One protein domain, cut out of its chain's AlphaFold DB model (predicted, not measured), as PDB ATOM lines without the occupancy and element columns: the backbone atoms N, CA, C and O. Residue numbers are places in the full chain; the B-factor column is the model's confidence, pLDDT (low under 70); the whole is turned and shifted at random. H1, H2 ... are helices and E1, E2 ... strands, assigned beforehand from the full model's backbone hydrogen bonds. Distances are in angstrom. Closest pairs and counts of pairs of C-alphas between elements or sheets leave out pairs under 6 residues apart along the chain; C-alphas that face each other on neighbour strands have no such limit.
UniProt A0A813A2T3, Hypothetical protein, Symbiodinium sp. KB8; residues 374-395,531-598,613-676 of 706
ATOM      1  N   LEU A 374     -19.386  26.902 -28.582       58.75
ATOM      2  CA  LEU A 374     -20.467  27.889 -28.650       58.75
ATOM      3  C   LEU A 374     -21.426  27.814 -27.451       58.75
ATOM      4  O   LEU A 374     -21.726  28.840 -26.849       58.75
ATOM      5  N   HIS A 375     -21.841  26.604 -27.085       57.94
ATOM      6  CA  HIS A 375     -22.750  26.331 -25.970       57.94
ATOM      7  C   HIS A 375     -22.157  26.659 -24.589       57.94
ATOM      8  O   HIS A 375     -22.887  26.987 -23.661       57.94
ATOM      9  N   GLU A 376     -20.828  26.659 -24.442       59.59
ATOM     10  CA  GLU A 376     -20.157  27.089 -23.206       59.59
ATOM     11  C   GLU A 376     -20.023  28.617 -23.087       59.59
ATOM     12  O   GLU A 376     -19.591  29.140 -22.050       59.59
ATOM     13  N   ARG A 377     -20.336  29.370 -24.151       64.31
ATOM     14  CA  ARG A 377     -20.260  30.833 -24.129       64.31
ATOM     15  C   ARG A 377     -21.531  31.398 -23.526       64.31
ATOM     16  O   ARG A 377     -22.624  31.220 -24.050       64.31
ATOM     17  N   ARG A 378     -21.350  32.180 -22.464       62.38
ATOM     18  CA  ARG A 378     -22.383  33.021 -21.857       62.38
ATOM     19  C   ARG A 378     -22.689  34.229 -22.755       62.38
ATOM     20  O   ARG A 378     -22.224  35.333 -22.489       62.38
ATOM     21  N   VAL A 379     -23.389  33.977 -23.855       72.88
ATOM     22  CA  VAL A 379     -23.880  34.963 -24.827       72.88
ATOM     23  C   VAL A 379     -25.317  34.578 -25.155       72.88
ATOM     24  O   VAL A 379     -25.596  33.392 -25.324       72.88
ATOM     25  N   MET A 380     -26.223  35.552 -25.243       80.88
ATOM     26  CA  MET A 380     -27.570  35.288 -25.751       80.88
ATOM     27  C   MET A 380     -27.500  35.089 -27.270       80.88
ATOM     28  O   MET A 380     -27.049  35.990 -27.976       80.88
ATOM     29  N   ASP A 381     -27.909  33.923 -27.765       83.94
ATOM     30  CA  ASP A 381     -27.989  33.607 -29.199       83.94
ATOM     31  C   ASP A 381     -29.439  33.327 -29.589       83.94
ATOM     32  O   ASP A 381     -30.082  32.446 -29.009       83.94
ATOM     33  N   VAL A 382     -29.954  34.098 -30.546       87.25
ATOM     34  CA  VAL A 382     -31.373  34.136 -30.904       87.25
ATOM     35  C   VAL A 382     -31.553  33.980 -32.400       87.25
ATOM     36  O   VAL A 382     -30.977  34.716 -33.199       87.25
ATOM     37  N   GLN A 383     -32.427  33.060 -32.785       89.44
ATOM     38  CA  GLN A 383     -32.903  32.927 -34.152       89.44
ATOM     39  C   GLN A 383     -34.142  33.796 -34.369       89.44
ATOM     40  O   GLN A 383     -35.075  33.790 -33.569       89.44
ATOM     41  N   VAL A 384     -34.141  34.550 -35.464       89.81
ATOM     42  CA  VAL A 384     -35.195  35.491 -35.829       89.81
ATOM     43  C   VAL A 384     -35.902  34.979 -37.076       89.81
ATOM     44  O   VAL A 384     -35.283  34.804 -38.121       89.81
ATOM     45  N   SER A 385     -37.210  34.753 -36.978       88.38
ATOM     46  CA  SER A 385     -38.082  34.534 -38.137       88.38
ATOM     47  C   SER A 385     -38.944  35.777 -38.336       88.38
ATOM     48  O   SER A 385     -39.788  36.093 -37.496       88.38
ATOM     49  N   TRP A 386     -38.700  36.524 -39.415       81.12
ATOM     50  CA  TRP A 386     -39.290  37.850 -39.615       81.12
ATOM     51  C   TRP A 386     -39.605  38.117 -41.087       81.12
ATOM     52  O   TRP A 386     -38.726  38.346 -41.915       81.12
ATOM     53  N   THR A 387     -40.892  38.115 -41.421       68.81
ATOM     54  CA  THR A 387     -41.370  38.297 -42.795       68.81
ATOM     55  C   THR A 387     -41.445  39.786 -43.156       68.81
ATOM     56  O   THR A 387     -42.525  40.378 -43.136       68.81
ATOM     57  N   HIS A 388     -40.303  40.409 -43.476       67.06
ATOM     58  CA  HIS A 388     -40.237  41.844 -43.823       67.06
ATOM     59  C   HIS A 388     -39.883  42.151 -45.293       67.06
ATOM     60  O   HIS A 388     -40.013  43.296 -45.721       67.06
ATOM     61  N   LEU A 389     -39.507  41.149 -46.100       61.22
ATOM     62  CA  LEU A 389     -39.016  41.328 -47.480       61.22
ATOM     63  C   LEU A 389     -40.013  41.950 -48.486       61.22
ATOM     64  O   LEU A 389     -39.616  42.209 -49.622       61.22
ATOM     65  N   ALA A 390     -41.268  42.198 -48.101       58.81
ATOM     66  CA  ALA A 390     -42.243  42.933 -48.913       58.81
ATOM     67  C   ALA A 390     -41.938  44.444 -48.980       58.81
ATOM     68  O   ALA A 390     -41.956  45.023 -50.065       58.81
ATOM     69  N   ASP A 391     -41.560  45.062 -47.854       62.16
ATOM     70  CA  ASP A 391     -41.309  46.509 -47.779       62.16
ATOM     71  C   ASP A 391     -39.813  46.776 -47.921       62.16
ATOM     72  O   ASP A 391     -39.092  47.016 -46.947       62.16
ATOM     73  N   LYS A 392     -39.323  46.673 -49.157       65.88
ATOM     74  CA  LYS A 392     -37.926  46.978 -49.477       65.88
ATOM     75  C   LYS A 392     -37.751  48.500 -49.561       65.88
ATOM     76  O   LYS A 392     -38.402  49.122 -50.402       65.88
ATOM     77  N   PRO A 393     -36.865  49.121 -48.760       70.12
ATOM     78  CA  PRO A 393     -36.516  50.522 -48.945       70.12
ATOM     79  C   PRO A 393     -35.859  50.709 -50.319       70.12
ATOM     80  O   PRO A 393     -35.194  49.802 -50.824       70.12
ATOM     81  N   ALA A 394     -35.997  51.905 -50.899       67.50
ATOM     82  CA  ALA A 394     -35.529  52.222 -52.256       67.50
ATOM     83  C   ALA A 394     -34.045  51.874 -52.513       67.50
ATOM     84  O   ALA A 394     -33.654  51.579 -53.643       67.50
ATOM     85  N   HIS A 395     -33.223  51.866 -51.458       71.62
ATOM     86  CA  HIS A 395     -31.827  51.434 -51.480       71.62
ATOM     87  C   HIS A 395     -31.583  50.321 -50.447       71.62
ATOM     88  O   HIS A 395     -30.982  50.537 -49.393       71.62
ATOM     89  N   ARG A 531     -25.362  37.325 -41.877       90.69
ATOM     90  CA  ARG A 531     -26.772  37.088 -41.510       90.69
ATOM     91  C   ARG A 531     -27.048  37.314 -40.025       90.69
ATOM     92  O   ARG A 531     -28.108  36.951 -39.532       90.69
ATOM     93  N   SER A 532     -26.069  37.837 -39.292       91.81
ATOM     94  CA  SER A 532     -26.153  38.047 -37.850       91.81
ATOM     95  C   SER A 532     -25.899  39.507 -37.494       91.81
ATOM     96  O   SER A 532     -24.992  40.134 -38.043       91.81
ATOM     97  N   LEU A 533     -26.678  40.027 -36.549       93.38
ATOM     98  CA  LEU A 533     -26.433  41.307 -35.886       93.38
ATOM     99  C   LEU A 533     -25.965  41.050 -34.460       93.38
ATOM    100  O   LEU A 533     -26.360  40.057 -33.846       93.38
ATOM    101  N   ILE A 534     -25.162  41.963 -33.921       89.75
ATOM    102  CA  ILE A 534     -24.818  41.957 -32.500       89.75
ATOM    103  C   ILE A 534     -25.397  43.204 -31.853       89.75
ATOM    104  O   ILE A 534     -25.063  44.324 -32.240       89.75
ATOM    105  N   LEU A 535     -26.217  42.977 -30.830       90.31
ATOM    106  CA  LEU A 535     -26.655  44.004 -29.902       90.31
ATOM    107  C   LEU A 535     -25.650  44.092 -28.750       90.31
ATOM    108  O   LEU A 535     -25.204  43.057 -28.245       90.31
ATOM    109  N   ARG A 536     -25.269  45.305 -28.337       85.56
ATOM    110  CA  ARG A 536     -24.373  45.566 -27.196       85.56
ATOM    111  C   ARG A 536     -24.861  46.716 -26.321       85.56
ATOM    112  O   ARG A 536     -25.684  47.517 -26.739       85.56
ATOM    113  N   ASP A 537     -24.276  46.783 -25.127       80.38
ATOM    114  CA  ASP A 537     -24.645  47.696 -24.031       80.38
ATOM    115  C   ASP A 537     -26.029  47.419 -23.433       80.38
ATOM    116  O   ASP A 537     -26.737  48.308 -22.969       80.38
ATOM    117  N   LEU A 538     -26.408  46.139 -23.442       82.94
ATOM    118  CA  LEU A 538     -27.663  45.689 -22.858       82.94
ATOM    119  C   LEU A 538     -27.701  46.002 -21.348       82.94
ATOM    120  O   LEU A 538     -26.738  45.663 -20.642       82.94
ATOM    121  N   PRO A 539     -28.795  46.597 -20.834       78.88
ATOM    122  CA  PRO A 539     -29.030  46.717 -19.399       78.88
ATOM    123  C   PRO A 539     -29.162  45.344 -18.724       78.88
ATOM    124  O   PRO A 539     -29.206  44.297 -19.373       78.88
ATOM    125  N   ARG A 540     -29.234  45.338 -17.388       77.19
ATOM    126  CA  ARG A 540     -29.373  44.114 -16.575       77.19
ATOM    127  C   ARG A 540     -30.831  43.641 -16.492       77.19
ATOM    128  O   ARG A 540     -31.332  43.390 -15.402       77.19
ATOM    129  N   LEU A 541     -31.473  43.534 -17.649       75.75
ATOM    130  CA  LEU A 541     -32.832  43.025 -17.811       75.75
ATOM    131  C   LEU A 541     -32.854  41.496 -17.928       75.75
ATOM    132  O   LEU A 541     -31.841  40.855 -18.235       75.75
ATOM    133  N   GLN A 542     -34.035  40.917 -17.735       75.50
ATOM    134  CA  GLN A 542     -34.317  39.523 -18.046       75.50
ATOM    135  C   GLN A 542     -34.156  39.249 -19.547       75.50
ATOM    136  O   GLN A 542     -34.516  40.099 -20.369       75.50
ATOM    137  N   PRO A 543     -33.715  38.044 -19.959       78.88
ATOM    138  CA  PRO A 543     -33.701  37.666 -21.372       78.88
ATOM    139  C   PRO A 543     -35.072  37.828 -22.046       78.88
ATOM    140  O   PRO A 543     -35.140  38.203 -23.211       78.88
ATOM    141  N   SER A 544     -36.165  37.608 -21.308       76.19
ATOM    142  CA  SER A 544     -37.536  37.830 -21.779       76.19
ATOM    143  C   SER A 544     -37.839  39.294 -22.092       76.19
ATOM    144  O   SER A 544     -38.376  39.587 -23.156       76.19
ATOM    145  N   GLU A 545     -37.454  40.212 -21.210       79.81
ATOM    146  CA  GLU A 545     -37.646  41.660 -21.361       79.81
ATOM    147  C   GLU A 545     -36.805  42.207 -22.521       79.81
ATOM    148  O   GLU A 545     -37.326  42.906 -23.391       79.81
ATOM    149  N   VAL A 546     -35.526  41.812 -22.601       85.06
ATOM    150  CA  VAL A 546     -34.634  42.154 -23.724       85.06
ATOM    151  C   VAL A 546     -35.253  41.721 -25.054       85.06
ATOM    152  O   VAL A 546     -35.253  42.489 -26.018       85.06
ATOM    153  N   LEU A 547     -35.813  40.509 -25.117       86.31
ATOM    154  CA  LEU A 547     -36.443  39.996 -26.333       86.31
ATOM    155  C   LEU A 547     -37.807  40.626 -26.611       86.31
ATOM    156  O   LEU A 547     -38.114  40.846 -27.778       86.31
ATOM    157  N   GLY A 548     -38.574  41.015 -25.592       83.12
ATOM    158  CA  GLY A 548     -39.773  41.840 -25.751       83.12
ATOM    159  C   GLY A 548     -39.462  43.186 -26.414       83.12
ATOM    160  O   GLY A 548     -40.096  43.547 -27.406       83.12
ATOM    161  N   HIS A 549     -38.421  43.886 -25.949       87.06
ATOM    162  CA  HIS A 549     -37.962  45.142 -26.556       87.06
ATOM    163  C   HIS A 549     -37.481  44.962 -28.007       87.06
ATOM    164  O   HIS A 549     -37.840  45.756 -28.878       87.06
ATOM    165  N   VAL A 550     -36.703  43.911 -28.301       89.88
ATOM    166  CA  VAL A 550     -36.269  43.608 -29.680       89.88
ATOM    167  C   VAL A 550     -37.460  43.233 -30.569       89.88
ATOM    168  O   VAL A 550     -37.528  43.676 -31.716       89.88
ATOM    169  N   ALA A 551     -38.414  42.454 -30.054       87.12
ATOM    170  CA  ALA A 551     -39.611  42.059 -30.787       87.12
ATOM    171  C   ALA A 551     -40.442  43.287 -31.168       87.12
ATOM    172  O   ALA A 551     -40.749  43.443 -32.347       87.12
ATOM    173  N   ALA A 552     -40.701  44.187 -30.212       83.56
ATOM    174  CA  ALA A 552     -41.401  45.453 -30.432       83.56
ATOM    175  C   ALA A 552     -40.699  46.342 -31.477       83.56
ATOM    176  O   ALA A 552     -41.350  46.874 -32.378       83.56
ATOM    177  N   GLY A 553     -39.365  46.450 -31.426       86.38
ATOM    178  CA  GLY A 553     -38.590  47.192 -32.428       86.38
ATOM    179  C   GLY A 553     -38.698  46.616 -33.851       86.38
ATOM    180  O   GLY A 553     -38.729  47.366 -34.825       86.38
ATOM    181  N   LEU A 554     -38.812  45.289 -33.989       86.38
ATOM    182  CA  LEU A 554     -39.010  44.612 -35.280       86.38
ATOM    183  C   LEU A 554     -40.480  44.556 -35.738       86.38
ATOM    184  O   LEU A 554     -40.740  44.379 -36.932       86.38
ATOM    185  N   SER A 555     -41.441  44.671 -34.818       79.06
ATOM    186  CA  SER A 555     -42.877  44.550 -35.099       79.06
ATOM    187  C   SER A 555     -43.618  45.881 -35.211       79.06
ATOM    188  O   SER A 555     -44.775  45.868 -35.628       79.06
ATOM    189  N   ALA A 556     -42.958  47.017 -34.942       66.88
ATOM    190  CA  ALA A 556     -43.523  48.376 -34.946       66.88
ATOM    191  C   ALA A 556     -44.388  48.748 -36.176       66.88
ATOM    192  O   ALA A 556     -45.258  49.607 -36.077       66.88
ATOM    193  N   ASN A 557     -44.207  48.065 -37.314       62.41
ATOM    194  CA  ASN A 557     -45.023  48.209 -38.528       62.41
ATOM    195  C   ASN A 557     -46.155  47.153 -38.652       62.41
ATOM    196  O   ASN A 557     -46.530  46.770 -39.760       62.41
ATOM    197  N   GLY A 558     -46.662  46.609 -37.539       60.81
ATOM    198  CA  GLY A 558     -47.748  45.612 -37.496       60.81
ATOM    199  C   GLY A 558     -47.369  44.194 -37.958       60.81
ATOM    200  O   GLY A 558     -48.243  43.346 -38.179       60.81
ATOM    201  N   LYS A 559     -46.072  43.917 -38.131       69.94
ATOM    202  CA  LYS A 559     -45.559  42.665 -38.708       69.94
ATOM    203  C   LYS A 559     -45.213  41.639 -37.638       69.94
ATOM    204  O   LYS A 559     -44.609  41.966 -36.622       69.94
ATOM    205  N   LYS A 560     -45.536  40.371 -37.907       74.56
ATOM    206  CA  LYS A 560     -45.115  39.258 -37.050       74.56
ATOM    207  C   LYS A 560     -43.594  39.083 -37.128       74.56
ATOM    208  O   LYS A 560     -43.035  38.908 -38.211       74.56
ATOM    209  N   CYS A 561     -42.947  39.081 -35.971       82.56
ATOM    210  CA  CYS A 561     -41.619  38.520 -35.762       82.56
ATOM    211  C   CYS A 561     -41.736  37.401 -34.717       82.56
ATOM    212  O   CYS A 561     -42.552  37.499 -33.799       82.56
ATOM    213  N   ARG A 562     -40.936  36.344 -34.867       86.31
ATOM    214  CA  ARG A 562     -40.741  35.297 -33.859       86.31
ATOM    215  C   ARG A 562     -39.265  35.287 -33.488       86.31
ATOM    216  O   ARG A 562     -38.416  35.110 -34.366       86.31
ATOM    217  N   LEU A 563     -38.972  35.507 -32.212       87.56
ATOM    218  CA  LEU A 563     -37.628  35.423 -31.644       87.56
ATOM    219  C   LEU A 563     -37.520  34.127 -30.851       87.56
ATOM    220  O   LEU A 563     -38.329  33.898 -29.960       87.56
ATOM    221  N   GLU A 564     -36.530  33.299 -31.161       85.62
ATOM    222  CA  GLU A 564     -36.259  32.041 -30.470       85.62
ATOM    223  C   GLU A 564     -34.870  32.083 -29.824       85.62
ATOM    224  O   GLU A 564     -33.859  32.117 -30.524       85.62
ATOM    225  N   LEU A 565     -34.811  32.058 -28.493       83.00
ATOM    226  CA  LEU A 565     -33.565  32.004 -27.728       83.00
ATOM    227  C   LEU A 565     -33.042  30.564 -27.665       83.00
ATOM    228  O   LEU A 565     -33.688  29.674 -27.107       83.00
ATOM    229  N   LEU A 566     -31.857  30.351 -28.238       77.38
ATOM    230  CA  LEU A 566     -31.240  29.037 -28.440       77.38
ATOM    231  C   LEU A 566     -30.101  28.749 -27.464       77.38
ATOM    232  O   LEU A 566     -29.896  27.598 -27.085       77.38
ATOM    233  N   ASN A 567     -29.382  29.789 -27.043       73.44
ATOM    234  CA  ASN A 567     -28.415  29.726 -25.953       73.44
ATOM    235  C   ASN A 567     -28.520  30.985 -25.095       73.44
ATOM    236  O   ASN A 567     -28.698  32.093 -25.601       73.44
ATOM    237  N   CYS A 568     -28.405  30.795 -23.788       71.44
ATOM    238  CA  CYS A 568     -28.357  31.840 -22.791       71.44
ATOM    239  C   CYS A 568     -27.697  31.278 -21.530       71.44
ATOM    240  O   CYS A 568     -27.972  30.146 -21.136       71.44
ATOM    241  N   ALA A 569     -26.911  32.089 -20.813       65.38
ATOM    242  CA  ALA A 569     -26.341  31.661 -19.528       65.38
ATOM    243  C   ALA A 569     -27.401  31.308 -18.456       65.38
ATOM    244  O   ALA A 569     -27.045  30.721 -17.440       65.38
ATOM    245  N   ALA A 570     -28.676  31.646 -18.687       61.53
ATOM    246  CA  ALA A 570     -29.809  31.255 -17.849       61.53
ATOM    247  C   ALA A 570     -30.065  29.744 -17.895       61.53
ATOM    248  O   ALA A 570     -30.270  29.125 -16.858       61.53
ATOM    249  N   PHE A 571     -29.961  29.133 -19.081       64.62
ATOM    250  CA  PHE A 571     -30.209  27.701 -19.281       64.62
ATOM    251  C   PHE A 571     -29.209  26.826 -18.502       64.62
ATOM    252  O   PHE A 571     -29.514  25.698 -18.132       64.62
ATOM    253  N   ALA A 572     -28.024  27.363 -18.186       56.59
ATOM    254  CA  ALA A 572     -27.030  26.699 -17.343       56.59
ATOM    255  C   ALA A 572     -27.318  26.798 -15.828       56.59
ATOM    256  O   ALA A 572     -26.667  26.103 -15.052       56.59
ATOM    257  N   GLN A 573     -28.244  27.664 -15.394       54.62
ATOM    258  CA  GLN A 573     -28.668  27.778 -13.989       54.62
ATOM    259  C   GLN A 573     -29.876  26.876 -13.676       54.62
ATOM    260  O   GLN A 573     -30.001  26.406 -12.548       54.62
ATOM    261  N   THR A 574     -30.722  26.587 -14.669       50.81
ATOM    262  CA  THR A 574     -31.893  25.696 -14.567       50.81
ATOM    263  C   THR A 574     -31.781  24.518 -15.551       50.81
ATOM    264  O   THR A 574     -32.476  24.497 -16.569       50.81
ATOM    265  N   PRO A 575     -30.934  23.507 -15.258       46.12
ATOM    266  CA  PRO A 575     -30.570  22.439 -16.201       46.12
ATOM    267  C   PRO A 575     -31.717  21.504 -16.638       46.12
ATOM    268  O   PRO A 575     -31.489  20.633 -17.474       46.12
ATOM    269  N   SER A 576     -32.925  21.658 -16.090       44.88
ATOM    270  CA  SER A 576     -34.080  20.785 -16.338       44.88
ATOM    271  C   SER A 576     -35.354  21.479 -16.842       44.88
ATOM    272  O   SER A 576     -36.258  20.765 -17.255       44.88
ATOM    273  N   ILE A 577     -35.461  22.818 -16.819       47.19
ATOM    274  CA  ILE A 577     -36.766  23.509 -16.984       47.19
ATOM    275  C   ILE A 577     -36.854  24.341 -18.276       47.19
ATOM    276  O   ILE A 577     -37.847  24.266 -18.991       47.19
ATOM    277  N   LEU A 578     -35.819  25.116 -18.627       50.16
ATOM    278  CA  LEU A 578     -35.868  26.043 -19.771       50.16
ATOM    279  C   LEU A 578     -34.856  25.662 -20.857       50.16
ATOM    280  O   LEU A 578     -33.695  26.061 -20.805       50.16
ATOM    281  N   GLN A 579     -35.311  24.917 -21.871       54.62
ATOM    282  CA  GLN A 579     -34.502  24.601 -23.060       54.62
ATOM    283  C   GLN A 579     -34.717  25.587 -24.222       54.62
ATOM    284  O   GLN A 579     -33.840  25.737 -25.079       54.62
ATOM    285  N   ARG A 580     -35.888  26.229 -24.292       61.16
ATOM    286  CA  ARG A 580     -36.340  27.093 -25.393       61.16
ATOM    287  C   ARG A 580     -37.140  28.261 -24.819       61.16
ATOM    288  O   ARG A 580     -37.822  28.111 -23.813       61.16
ATOM    289  N   PHE A 581     -37.061  29.422 -25.457       66.69
ATOM    290  CA  PHE A 581     -37.861  30.589 -25.090       66.69
ATOM    291  C   PHE A 581     -38.243  31.350 -26.362       66.69
ATOM    292  O   PHE A 581     -37.364  31.638 -27.181       66.69
ATOM    293  N   ILE A 582     -39.539  31.617 -26.549       72.81
ATOM    294  CA  ILE A 582     -40.094  32.198 -27.776       72.81
ATOM    295  C   ILE A 582     -40.866  33.483 -27.447       72.81
ATOM    296  O   ILE A 582     -41.657  33.531 -26.507       72.81
ATOM    297  N   VAL A 583     -40.656  34.528 -28.249       72.56
ATOM    298  CA  VAL A 583     -41.440  35.775 -28.196       72.56
ATOM    299  C   VAL A 583     -42.047  36.043 -29.564       72.56
ATOM    300  O   VAL A 583     -41.322  36.059 -30.563       72.56
ATOM    301  N   GLU A 584     -43.358  36.288 -29.612       74.62
ATOM    302  CA  GLU A 584     -44.052  36.709 -30.830       74.62
ATOM    303  C   GLU A 584     -44.431  38.193 -30.766       74.62
ATOM    304  O   GLU A 584     -45.274  38.629 -29.983       74.62
ATOM    305  N   GLY A 585     -43.816  39.002 -31.629       58.78
ATOM    306  CA  GLY A 585     -43.882  40.461 -31.523       58.78
ATOM    307  C   GLY A 585     -45.197  41.116 -31.938       58.78
ATOM    308  O   GLY A 585     -45.249  42.342 -31.937       58.78
ATOM    309  N   LYS A 586     -46.245  40.370 -32.318       50.34
ATOM    310  CA  LYS A 586     -47.514  41.007 -32.718       50.34
ATOM    311  C   LYS A 586     -48.300  41.577 -31.536       50.34
ATOM    312  O   LYS A 586     -48.919  42.619 -31.698       50.34
ATOM    313  N   ASP A 587     -48.206  40.921 -30.382       49.53
ATOM    314  CA  ASP A 587     -48.949  41.263 -29.161       49.53
ATOM    315  C   ASP A 587     -48.033  41.290 -27.916       49.53
ATOM    316  O   ASP A 587     -48.497  41.403 -26.786       49.53
ATOM    317  N   GLY A 588     -46.714  41.138 -28.105       47.91
ATOM    318  CA  GLY A 588     -45.744  40.971 -27.013       47.91
ATOM    319  C   GLY A 588     -45.856  39.629 -26.278       47.91
ATOM    320  O   GLY A 588     -45.144  39.412 -25.301       47.91
ATOM    321  N   THR A 589     -46.729  38.729 -26.742       53.91
ATOM    322  CA  THR A 589     -46.988  37.434 -26.116       53.91
ATOM    323  C   THR A 589     -45.723  36.585 -26.094       53.91
ATOM    324  O   THR A 589     -45.183  36.177 -27.128       53.91
ATOM    325  N   VAL A 590     -45.265  36.308 -24.879       56.03
ATOM    326  CA  VAL A 590     -44.185  35.372 -24.596       56.03
ATOM    327  C   VAL A 590     -44.788  33.975 -24.506       56.03
ATOM    328  O   VAL A 590     -45.684  33.740 -23.694       56.03
ATOM    329  N   THR A 591     -44.305  33.046 -25.327       54.38
ATOM    330  CA  THR A 591     -44.714  31.640 -25.280       54.38
ATOM    331  C   THR A 591     -43.558  30.778 -24.787       54.38
ATOM    332  O   THR A 591     -42.464  30.734 -25.354       54.38
ATOM    333  N   HIS A 592     -43.810  30.083 -23.681       54.25
ATOM    334  CA  HIS A 592     -42.892  29.110 -23.112       54.25
ATOM    335  C   HIS A 592     -43.235  27.735 -23.685       54.25
ATOM    336  O   HIS A 592     -44.266  27.157 -23.352       54.25
ATOM    337  N   GLU A 593     -42.388  27.225 -24.577       46.34
ATOM    338  CA  GLU A 593     -42.388  25.799 -24.908       46.34
ATOM    339  C   GLU A 593     -41.562  25.071 -23.840       46.34
ATOM    340  O   GLU A 593     -40.351  24.878 -23.994       46.34
ATOM    341  N   ASP A 594     -42.225  24.716 -22.737       46.12
ATOM    342  CA  ASP A 594     -41.684  23.789 -21.745       46.12
ATOM    343  C   ASP A 594     -41.381  22.451 -22.433       46.12
ATOM    344  O   ASP A 594     -42.236  21.875 -23.112       46.12
ATOM    345  N   GLY A 595     -40.169  21.927 -22.236       42.06
ATOM    346  CA  GLY A 595     -39.873  20.540 -22.579       42.06
ATOM    347  C   GLY A 595     -40.511  19.629 -21.537       42.06
ATOM    348  O   GLY A 595     -39.938  19.481 -20.465       42.06
ATOM    349  N   ASP A 596     -41.683  19.076 -21.856       38.12
ATOM    350  CA  ASP A 596     -42.489  18.150 -21.049       38.12
ATOM    351  C   ASP A 596     -42.630  18.499 -19.547       38.12
ATOM    352  O   ASP A 596     -41.878  18.059 -18.681       38.12
ATOM    353  N   SER A 597     -43.729  19.203 -19.241       38.59
ATOM    354  CA  SER A 597     -44.404  19.212 -17.928       38.59
ATOM    355  C   SER A 597     -43.722  19.925 -16.740       38.59
ATOM    356  O   SER A 597     -43.382  19.271 -15.758       38.59
ATOM    357  N   SER A 598     -43.672  21.272 -16.710       39.34
ATOM    358  CA  SER A 598     -43.607  22.013 -15.419       39.34
ATOM    359  C   SER A 598     -43.973  23.518 -15.441       39.34
ATOM    360  O   SER A 598     -43.370  24.311 -14.715       39.34
ATOM    361  N   TRP A 613     -28.998  36.874 -12.645       48.69
ATOM    362  CA  TRP A 613     -28.914  37.056 -14.110       48.69
ATOM    363  C   TRP A 613     -27.714  37.939 -14.541       48.69
ATOM    364  O   TRP A 613     -27.497  38.244 -15.713       48.69
ATOM    365  N   ALA A 614     -26.852  38.324 -13.592       37.28
ATOM    366  CA  ALA A 614     -25.539  38.932 -13.784       37.28
ATOM    367  C   ALA A 614     -24.528  37.952 -14.431       37.28
ATOM    368  O   ALA A 614     -23.461  37.670 -13.884       37.28
ATOM    369  N   GLY A 615     -24.860  37.418 -15.610       40.94
ATOM    370  CA  GLY A 615     -24.081  36.371 -16.269       40.94
ATOM    371  C   GLY A 615     -24.192  36.283 -17.792       40.94
ATOM    372  O   GLY A 615     -23.275  35.728 -18.388       40.94
ATOM    373  N   HIS A 616     -25.229  36.832 -18.438       49.97
ATOM    374  CA  HIS A 616     -25.515  36.614 -19.876       49.97
ATOM    375  C   HIS A 616     -24.564  37.312 -20.865       49.97
ATOM    376  O   HIS A 616     -24.699  37.134 -22.075       49.97
ATOM    377  N   GLY A 617     -23.605  38.089 -20.355       54.91
ATOM    378  CA  GLY A 617     -22.795  39.009 -21.148       54.91
ATOM    379  C   GLY A 617     -23.585  40.258 -21.553       54.91
ATOM    380  O   GLY A 617     -24.808  40.254 -21.617       54.91
ATOM    381  N   THR A 618     -22.887  41.353 -21.851       68.12
ATOM    382  CA  THR A 618     -23.501  42.618 -22.304       68.12
ATOM    383  C   THR A 618     -23.846  42.604 -23.800       68.12
ATOM    384  O   THR A 618     -23.799  43.647 -24.455       68.12
ATOM    385  N   ALA A 619     -24.105  41.420 -24.369       79.25
ATOM    386  CA  ALA A 619     -24.280  41.228 -25.802       79.25
ATOM    387  C   ALA A 619     -25.264  40.101 -26.159       79.25
ATOM    388  O   ALA A 619     -25.260  39.032 -25.548       79.25
ATOM    389  N   LEU A 620     -26.036  40.350 -27.215       86.75
ATOM    390  CA  LEU A 620     -27.020  39.454 -27.824       86.75
ATOM    391  C   LEU A 620     -26.685  39.301 -29.312       86.75
ATOM    392  O   LEU A 620     -26.341  40.283 -29.969       86.75
ATOM    393  N   VAL A 621     -26.778  38.086 -29.842       89.19
ATOM    394  CA  VAL A 621     -26.652  37.783 -31.271       89.19
ATOM    395  C   VAL A 621     -28.043  37.494 -31.829       89.19
ATOM    396  O   VAL A 621     -28.747  36.631 -31.312       89.19
ATOM    397  N   LEU A 622     -28.432  38.212 -32.883       91.62
ATOM    398  CA  LEU A 622     -29.662  37.969 -33.641       91.62
ATOM    399  C   LEU A 622     -29.301  37.342 -34.987       91.62
ATOM    400  O   LEU A 622     -28.544  37.948 -35.745       91.62
ATOM    401  N   ARG A 623     -29.842  36.162 -35.301       90.62
ATOM    402  CA  ARG A 623     -29.579  35.404 -36.536       90.62
ATOM    403  C   ARG A 623     -30.798  35.422 -37.459       90.62
ATOM    404  O   ARG A 623     -31.870  34.987 -37.051       90.62
ATOM    405  N   PHE A 624     -30.617  35.863 -38.698       90.69
ATOM    406  CA  PHE A 624     -31.657  35.988 -39.727       90.69
ATOM    407  C   PHE A 624     -31.455  34.960 -40.850       90.69
ATOM    408  O   PHE A 624     -30.373  34.375 -40.974       90.69
ATOM    409  N   ALA A 625     -32.464  34.740 -41.701       88.19
ATOM    410  CA  ALA A 625     -32.352  33.768 -42.790       88.19
ATOM    411  C   ALA A 625     -31.405  34.256 -43.903       88.19
ATOM    412  O   ALA A 625     -30.663  33.460 -44.494       88.19
ATOM    413  N   CYS A 626     -31.385  35.569 -44.156       89.44
ATOM    414  CA  CYS A 626     -30.560  36.218 -45.175       89.44
ATOM    415  C   CYS A 626     -29.933  37.542 -44.693       89.44
ATOM    416  O   CYS A 626     -30.214  38.046 -43.605       89.44
ATOM    417  N   PHE A 627     -29.043  38.098 -45.517       91.75
ATOM    418  CA  PHE A 627     -28.378  39.377 -45.251       91.75
ATOM    419  C   PHE A 627     -29.350  40.557 -45.351       91.75
ATOM    420  O   PHE A 627     -29.255  41.498 -44.573       91.75
ATOM    421  N   GLU A 628     -30.295  40.495 -46.286       91.56
ATOM    422  CA  GLU A 628     -31.305  41.519 -46.524       91.56
ATOM    423  C   GLU A 628     -32.193  41.721 -45.285       91.56
ATOM    424  O   GLU A 628     -32.377  42.852 -44.842       91.56
ATOM    425  N   GLU A 629     -32.670  40.635 -44.668       90.50
ATOM    426  CA  GLU A 629     -33.402  40.676 -43.393       90.50
ATOM    427  C   GLU A 629     -32.557  41.277 -42.266       90.50
ATOM    428  O   GLU A 629     -33.020  42.189 -41.585       90.50
ATOM    429  N   ALA A 630     -31.305  40.834 -42.101       92.44
ATOM    430  CA  ALA A 630     -30.402  41.394 -41.095       92.44
ATOM    431  C   ALA A 630     -30.129  42.893 -41.335       92.44
ATOM    432  O   ALA A 630     -30.108  43.686 -40.398       92.44
ATOM    433  N   TYR A 631     -29.967  43.318 -42.590       93.12
ATOM    434  CA  TYR A 631     -29.744  44.720 -42.936       93.12
ATOM    435  C   TYR A 631     -30.966  45.583 -42.605       93.12
ATOM    436  O   TYR A 631     -30.807  46.658 -42.025       93.12
ATOM    437  N   LEU A 632     -32.177  45.111 -42.924       90.44
ATOM    438  CA  LEU A 632     -33.419  45.789 -42.549       90.44
ATOM    439  C   LEU A 632     -33.575  45.847 -41.028       90.44
ATOM    440  O   LEU A 632     -33.790  46.927 -40.483       90.44
ATOM    441  N   ALA A 633     -33.381  44.727 -40.330       91.56
ATOM    442  CA  ALA A 633     -33.472  44.660 -38.877       91.56
ATOM    443  C   ALA A 633     -32.507  45.642 -38.199       91.56
ATOM    444  O   ALA A 633     -32.896  46.326 -37.259       91.56
ATOM    445  N   ARG A 634     -31.287  45.806 -38.728       93.19
ATOM    446  CA  ARG A 634     -30.324  46.809 -38.245       93.19
ATOM    447  C   ARG A 634     -30.850  48.241 -38.369       93.19
ATOM    448  O   ARG A 634     -30.594  49.047 -37.485       93.19
ATOM    449  N   LYS A 635     -31.588  48.571 -39.437       90.56
ATOM    450  CA  LYS A 635     -32.214  49.899 -39.590       90.56
ATOM    451  C   LYS A 635     -33.381  50.091 -38.617       90.56
ATOM    452  O   LYS A 635     -33.470  51.151 -38.016       90.56
ATOM    453  N   HIS A 636     -34.222  49.072 -38.428       89.06
ATOM    454  CA  HIS A 636     -35.346  49.110 -37.480       89.06
ATOM    455  C   HIS A 636     -34.896  49.188 -36.012       89.06
ATOM    456  O   HIS A 636     -35.514  49.879 -35.211       89.06
ATOM    457  N   LEU A 637     -33.801  48.510 -35.665       91.12
ATOM    458  CA  LEU A 637     -33.251  48.455 -34.307       91.12
ATOM    459  C   LEU A 637     -32.158  49.506 -34.046       91.12
ATOM    460  O   LEU A 637     -31.512  49.447 -33.003       91.12
ATOM    461  N   LYS A 638     -31.924  50.446 -34.972       88.06
ATOM    462  CA  LYS A 638     -30.847  51.444 -34.856       88.06
ATOM    463  C   LYS A 638     -31.031  52.356 -33.641       88.06
ATOM    464  O   LYS A 638     -30.075  52.611 -32.918       88.06
ATOM    465  N   ASP A 639     -32.259  52.819 -33.436       87.50
ATOM    466  CA  ASP A 639     -32.627  53.751 -32.367       87.50
ATOM    467  C   ASP A 639     -33.296  53.010 -31.186       87.50
ATOM    468  O   ASP A 639     -34.026  53.595 -30.383       87.50
ATOM    469  N   LEU A 640     -33.057  51.692 -31.079       90.12
ATOM    470  CA  LEU A 640     -33.551  50.859 -29.987       90.12
ATOM    471  C   LEU A 640     -32.972  51.354 -28.660       90.12
ATOM    472  O   LEU A 640     -31.754  51.420 -28.481       90.12
ATOM    473  N   SER A 641     -33.851  51.632 -27.703       89.25
ATOM    474  CA  SER A 641     -33.460  51.935 -26.331       89.25
ATOM    475  C   SER A 641     -34.142  51.002 -25.336       89.25
ATOM    476  O   SER A 641     -35.277  50.571 -25.533       89.25
ATOM    477  N   MET A 642     -33.417  50.667 -24.271       87.56
ATOM    478  CA  MET A 642     -33.897  49.867 -23.142       87.56
ATOM    479  C   MET A 642     -33.501  50.604 -21.861       87.56
ATOM    480  O   MET A 642     -32.352  51.020 -21.730       87.56
ATOM    481  N   GLU A 643     -34.446  50.827 -20.945       84.94
ATOM    482  CA  GLU A 643     -34.234  51.630 -19.721       84.94
ATOM    483  C   GLU A 643     -33.590  53.015 -19.974       84.94
ATOM    484  O   GLU A 643     -32.742  53.483 -19.213       84.94
ATOM    485  N   GLY A 644     -33.937  53.670 -21.090       82.12
ATOM    486  CA  GLY A 644     -33.359  54.962 -21.486       82.12
ATOM    487  C   GLY A 644     -31.912  54.904 -22.002       82.12
ATOM    488  O   GLY A 644     -31.339  55.946 -22.316       82.12
ATOM    489  N   ARG A 645     -31.313  53.713 -22.130       82.75
ATOM    490  CA  ARG A 645     -29.990  53.505 -22.737       82.75
ATOM    491  C   ARG A 645     -30.135  53.158 -24.211       82.75
ATOM    492  O   ARG A 645     -30.923  52.278 -24.550       82.75
ATOM    493  N   ALA A 646     -29.361  53.811 -25.074       87.56
ATOM    494  CA  ALA A 646     -29.278  53.454 -26.487       87.56
ATOM    495  C   ALA A 646     -28.510  52.133 -26.656       87.56
ATOM    496  O   ALA A 646     -27.392  51.996 -26.160       87.56
ATOM    497  N   ILE A 647     -29.102  51.171 -27.361       89.44
ATOM    498  CA  ILE A 647     -28.508  49.855 -27.602       89.44
ATOM    499  C   ILE A 647     -27.779  49.879 -28.941       89.44
ATOM    500  O   ILE A 647     -28.377  50.145 -29.980       89.44
ATOM    501  N   LEU A 648     -26.484  49.552 -28.946       90.12
ATOM    502  CA  LEU A 648     -25.747  49.406 -30.201       90.12
ATOM    503  C   LEU A 648     -26.273  48.175 -30.943       90.12
ATOM    504  O   LEU A 648     -26.120  47.075 -30.424       90.12
ATOM    505  N   CYS A 649     -26.784  48.333 -32.164       92.81
ATOM    506  CA  CYS A 649     -27.157  47.234 -33.058       92.81
ATOM    507  C   CYS A 649     -26.397  47.351 -34.388       92.81
ATOM    508  O   CYS A 649     -26.695  48.218 -35.206       92.81
ATOM    509  N   GLU A 650     -25.397  46.494 -34.616       93.38
ATOM    510  CA  GLU A 650     -24.525  46.576 -35.800       93.38
ATOM    511  C   GLU A 650     -24.174  45.203 -36.386       93.38
ATOM    512  O   GLU A 650     -24.246  44.174 -35.702       93.38
ATOM    513  N   PHE A 651     -23.728  45.183 -37.650       92.88
ATOM    514  CA  PHE A 651     -23.053  44.000 -38.174       92.88
ATOM    515  C   PHE A 651     -21.667  43.854 -37.524       92.88
ATOM    516  O   PHE A 651     -20.864  44.789 -37.550       92.88
ATOM    517  N   PRO A 652     -21.323  42.670 -37.003       89.38
ATOM    518  CA  PRO A 652     -19.972  42.376 -36.538       89.38
ATOM    519  C   PRO A 652     -18.950  42.460 -37.690       89.38
ATOM    520  O   PRO A 652     -19.082  41.738 -38.683       89.38
ATOM    521  N   PRO A 653     -17.886  43.278 -37.576       86.88
ATOM    522  CA  PRO A 653     -16.965  43.554 -38.682       86.88
ATOM    523  C   PRO A 653     -15.937  42.438 -38.931       86.88
ATOM    524  O   PRO A 653     -15.299  42.398 -39.978       86.88
ATOM    525  N   TRP A 654     -15.721  41.526 -37.985       83.94
ATOM    526  CA  TRP A 654     -14.776  40.408 -38.120       83.94
ATOM    527  C   TRP A 654     -15.353  39.246 -38.942       83.94
ATOM    528  O   TRP A 654     -16.564  39.145 -39.084       83.94
ATOM    529  N   ARG A 655     -14.511  38.326 -39.440       79.81
ATOM    530  CA  ARG A 655     -14.994  37.134 -40.169       79.81
ATOM    531  C   ARG A 655     -15.888  36.241 -39.296       79.81
ATOM    532  O   ARG A 655     -15.507  36.004 -38.142       79.81
ATOM    533  N   PRO A 656     -16.976  35.667 -39.843       79.06
ATOM    534  CA  PRO A 656     -17.772  34.678 -39.129       79.06
ATOM    535  C   PRO A 656     -16.933  33.460 -38.724       79.06
ATOM    536  O   PRO A 656     -15.893  33.138 -39.308       79.06
ATOM    537  N   VAL A 657     -17.388  32.783 -37.677       75.88
ATOM    538  CA  VAL A 657     -16.889  31.487 -37.218       75.88
ATOM    539  C   VAL A 657     -17.708  30.414 -37.912       75.88
ATOM    540  O   VAL A 657     -18.927  30.515 -37.897       75.88
ATOM    541  N   CYS A 658     -17.093  29.364 -38.450       74.50
ATOM    542  CA  CYS A 658     -17.877  28.160 -38.689       74.50
ATOM    543  C   CYS A 658     -17.956  27.310 -37.420       74.50
ATOM    544  O   CYS A 658     -16.930  27.058 -36.779       74.50
ATOM    545  N   THR A 659     -19.163  26.852 -37.098       72.50
ATOM    546  CA  THR A 659     -19.421  25.835 -36.086       72.50
ATOM    547  C   THR A 659     -20.038  24.595 -36.735       72.50
ATOM    548  O   THR A 659     -20.924  24.711 -37.572       72.50
ATOM    549  N   ALA A 660     -19.583  23.409 -36.330       72.00
ATOM    550  CA  ALA A 660     -20.226  22.125 -36.652       72.00
ATOM    551  C   ALA A 660     -21.172  21.661 -35.524       72.00
ATOM    552  O   ALA A 660     -21.613  20.516 -35.492       72.00
ATOM    553  N   VAL A 661     -21.412  22.539 -34.549       70.69
ATOM    554  CA  VAL A 661     -22.158  22.270 -33.321       70.69
ATOM    555  C   VAL A 661     -23.075  23.459 -33.055       70.69
ATOM    556  O   VAL A 661     -22.642  24.609 -33.172       70.69
ATOM    557  N   ASP A 662     -24.327  23.197 -32.707       69.06
ATOM    558  CA  ASP A 662     -25.304  24.223 -32.385       69.06
ATOM    559  C   ASP A 662     -24.991  24.926 -31.050       69.06
ATOM    560  O   ASP A 662     -24.028  24.630 -30.326       69.06
ATOM    561  N   SER A 663     -25.838  25.891 -30.713       68.62
ATOM    562  CA  SER A 663     -25.707  26.701 -29.506       68.62
ATOM    563  C   SER A 663     -26.064  25.939 -28.217       68.62
ATOM    564  O   SER A 663     -25.841  26.465 -27.132       68.62
ATOM    565  N   ARG A 664     -26.538  24.688 -28.324       65.44
ATOM    566  CA  ARG A 664     -26.845  23.753 -27.228       65.44
ATOM    567  C   ARG A 664     -25.834  22.601 -27.104       65.44
ATOM    568  O   ARG A 664     -25.945  21.807 -26.177       65.44
ATOM    569  N   GLY A 665     -24.856  22.496 -28.004       68.25
ATOM    570  CA  GLY A 665     -23.849  21.428 -28.003       68.25
ATOM    571  C   GLY A 665     -24.187  20.210 -28.864       68.25
ATOM    572  O   GLY A 665     -23.423  19.247 -28.865       68.25
ATOM    573  N   ARG A 666     -25.284  20.247 -29.624       69.50
ATOM    574  CA  ARG A 666     -25.687  19.186 -30.557       69.50
ATOM    575  C   ARG A 666     -24.926  19.338 -31.871       69.50
ATOM    576  O   ARG A 666     -24.707  20.458 -32.327       69.50
ATOM    577  N   GLY A 667     -24.516  18.230 -32.486       71.44
ATOM    578  CA  GLY A 667     -23.939  18.263 -33.834       71.44
ATOM    579  C   GLY A 667     -24.932  18.855 -34.838       71.44
ATOM    580  O   GLY A 667     -26.134  18.637 -34.711       71.44
ATOM    581  N   LEU A 668     -24.426  19.620 -35.801       66.50
ATOM    582  CA  LEU A 668     -25.195  20.087 -36.954       66.50
ATOM    583  C   LEU A 668     -24.899  19.174 -38.145       66.50
ATOM    584  O   LEU A 668     -23.728  18.882 -38.392       66.50
ATOM    585  N   ASP A 669     -25.934  18.789 -38.894       66.69
ATOM    586  CA  ASP A 669     -25.789  17.997 -40.126       66.69
ATOM    587  C   ASP A 669     -24.901  18.730 -41.149       66.69
ATOM    588  O   ASP A 669     -24.012  18.140 -41.761       66.69
ATOM    589  N   GLU A 670     -25.081  20.052 -41.250       64.56
ATOM    590  CA  GLU A 670     -24.235  20.957 -42.025       64.56
ATOM    591  C   GLU A 670     -23.633  22.059 -41.131       64.56
ATOM    592  O   GLU A 670     -24.360  22.734 -40.396       64.56
ATOM    593  N   PRO A 671     -22.310  22.303 -41.183       66.75
ATOM    594  CA  PRO A 671     -21.683  23.358 -40.390       66.75
ATOM    595  C   PRO A 671     -22.083  24.782 -40.817       66.75
ATOM    596  O   PRO A 671     -21.981  25.169 -41.980       66.75
ATOM    597  N   VAL A 672     -22.472  25.612 -39.845       71.56
ATOM    598  CA  VAL A 672     -23.064  26.944 -40.065       71.56
ATOM    599  C   VAL A 672     -22.067  28.066 -39.763       71.56
ATOM    600  O   VAL A 672     -21.213  27.954 -38.881       71.56
ATOM    601  N   LEU A 673     -22.180  29.181 -40.492       76.19
ATOM    602  CA  LEU A 673     -21.418  30.410 -40.249       76.19
ATOM    603  C   LEU A 673     -22.143  31.324 -39.252       76.19
ATOM    604  O   LEU A 673     -23.263  31.756 -39.507       76.19
ATOM    605  N   LEU A 674     -21.475  31.646 -38.145       72.69
ATOM    606  CA  LEU A 674     -21.986  32.471 -37.052       72.69
ATOM    607  C   LEU A 674     -21.023  33.608 -36.725       72.69
ATOM    608  O   LEU A 674     -19.838  33.384 -36.460       72.69
ATOM    609  N   ASP A 675     -21.523  34.837 -36.661       77.00
ATOM    610  CA  ASP A 675     -20.720  35.967 -36.206       77.00
ATOM    611  C   ASP A 675     -20.750  36.105 -34.674       77.00
ATOM    612  O   ASP A 675     -21.512  36.877 -34.096       77.00
ATOM    613  N   MET A 676     -19.870  35.371 -33.997       72.81
ATOM    614  CA  MET A 676     -19.756  35.426 -32.535       72.81
ATOM    615  C   MET A 676     -19.022  36.680 -32.042       72.81
ATOM    616  O   MET A 676     -18.053  37.083 -32.685       72.81
TER     617      MET A 676
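What this domain is: This is residues 374 to 395, 531 to 598 and 613 to 676 of the 706 residues of the protein "Hypothetical protein" of Symbiodinium sp. KB8 (UniProt A0A813A2T3). A strongly twisted seven-stranded sheet curls round the helix H1, and a second helix, H2, packs on the same face nearer the other edge. The small hairpin of E8 and E9 makes a separate two-stranded piece away from that core. The printed part has 154 residues with two named helices and nine named strands, which follow each other along the chain as E1 E2 H1 E3 E4 E5 E6 H2 E7 E8 E9; the large sheet is mixed, in the order E5 E4 E3 E1 E6 E2 E7. The class is mixed, helices and strands, with under half of the residues in named elements. The whole is compact, with a radius of gyration of the C-alphas of 15.1 A and spans of 46 by 32 by 28 A.

Where its parts are: E1, residues 380 to 386, begins at C-alpha 380 (-27.570, 35.288, -25.751) and is 18.3 A long. After a cut come E2, residues 532 to 536, and H1, residues 543 to 555, 17.9 A. E3, residues 561 to 567, is 18.7 A long, followed by E4, residues 581 to 584, and E5, residues 589 to 591. After the second cut come E6, residues 619 to 623, H2, residues 627 to 636, 14.3 A, and E7, residues 648 to 650. E8 is residues 657 to 661. E9, residues 667 to 674, bends by 97 degrees at residue 670 and ends at C-alpha 674 (-21.986, 32.471, -37.052).

How they stand to each other: E1 and E6 are parallel, with N 382 and O 621 2.9 A apart. E3 and E1 are antiparallel, with N 383 and O 564 at 2.8 A. E3, E4 and E5 form a meander, each strand the antiparallel neighbour of the one before; N 565 and O 581 are 2.9 A apart, N 591 and O 582 2.9 A. E2 is antiparallel to E6, N 535 and O 620 at 2.8 A, and to E7, N 536 and O 648 at 2.9 A. E2, H1, E3 and E6, H2, E7 are split strand-helix-strand units, in each of which the two strands run the same way in one sheet but are not neighbours, with E1 and E6 between E2 and E3, and E2 between E6 and E7; both crossovers are right-handed. H1 is on the sheet; the closest C-alphas of H1 and E4 are Gly 548 and Val 583, 6.7 A. H2 is on it at a height over the sheet of 7.2 A. H1 and H2 only just touch, only at their ends, with 3 pairs of C-alphas within 8 A, Leu 554 and His 636 closest at 6.2 A. In both helices every O i to N i+4 pair is within hydrogen-bond range. In the hairpin E8 and E9, N 657 and O 674 are 2.8 A apart; E8 is apart from H1.

The domain as a whole: The C-alphas farthest apart, of Ala 394 and Ser 597, are 48.4 A apart. Residues 396 to 530 and 599 to 612 are not printed, with C-alpha gaps of 18.2 A and 21.1 A. The links E3 to E4 and H2 to E7 are long. Mean pLDDT of the printed part is 73.7; 58 residues are under 70, among them 569 to 581 and 585 to 598.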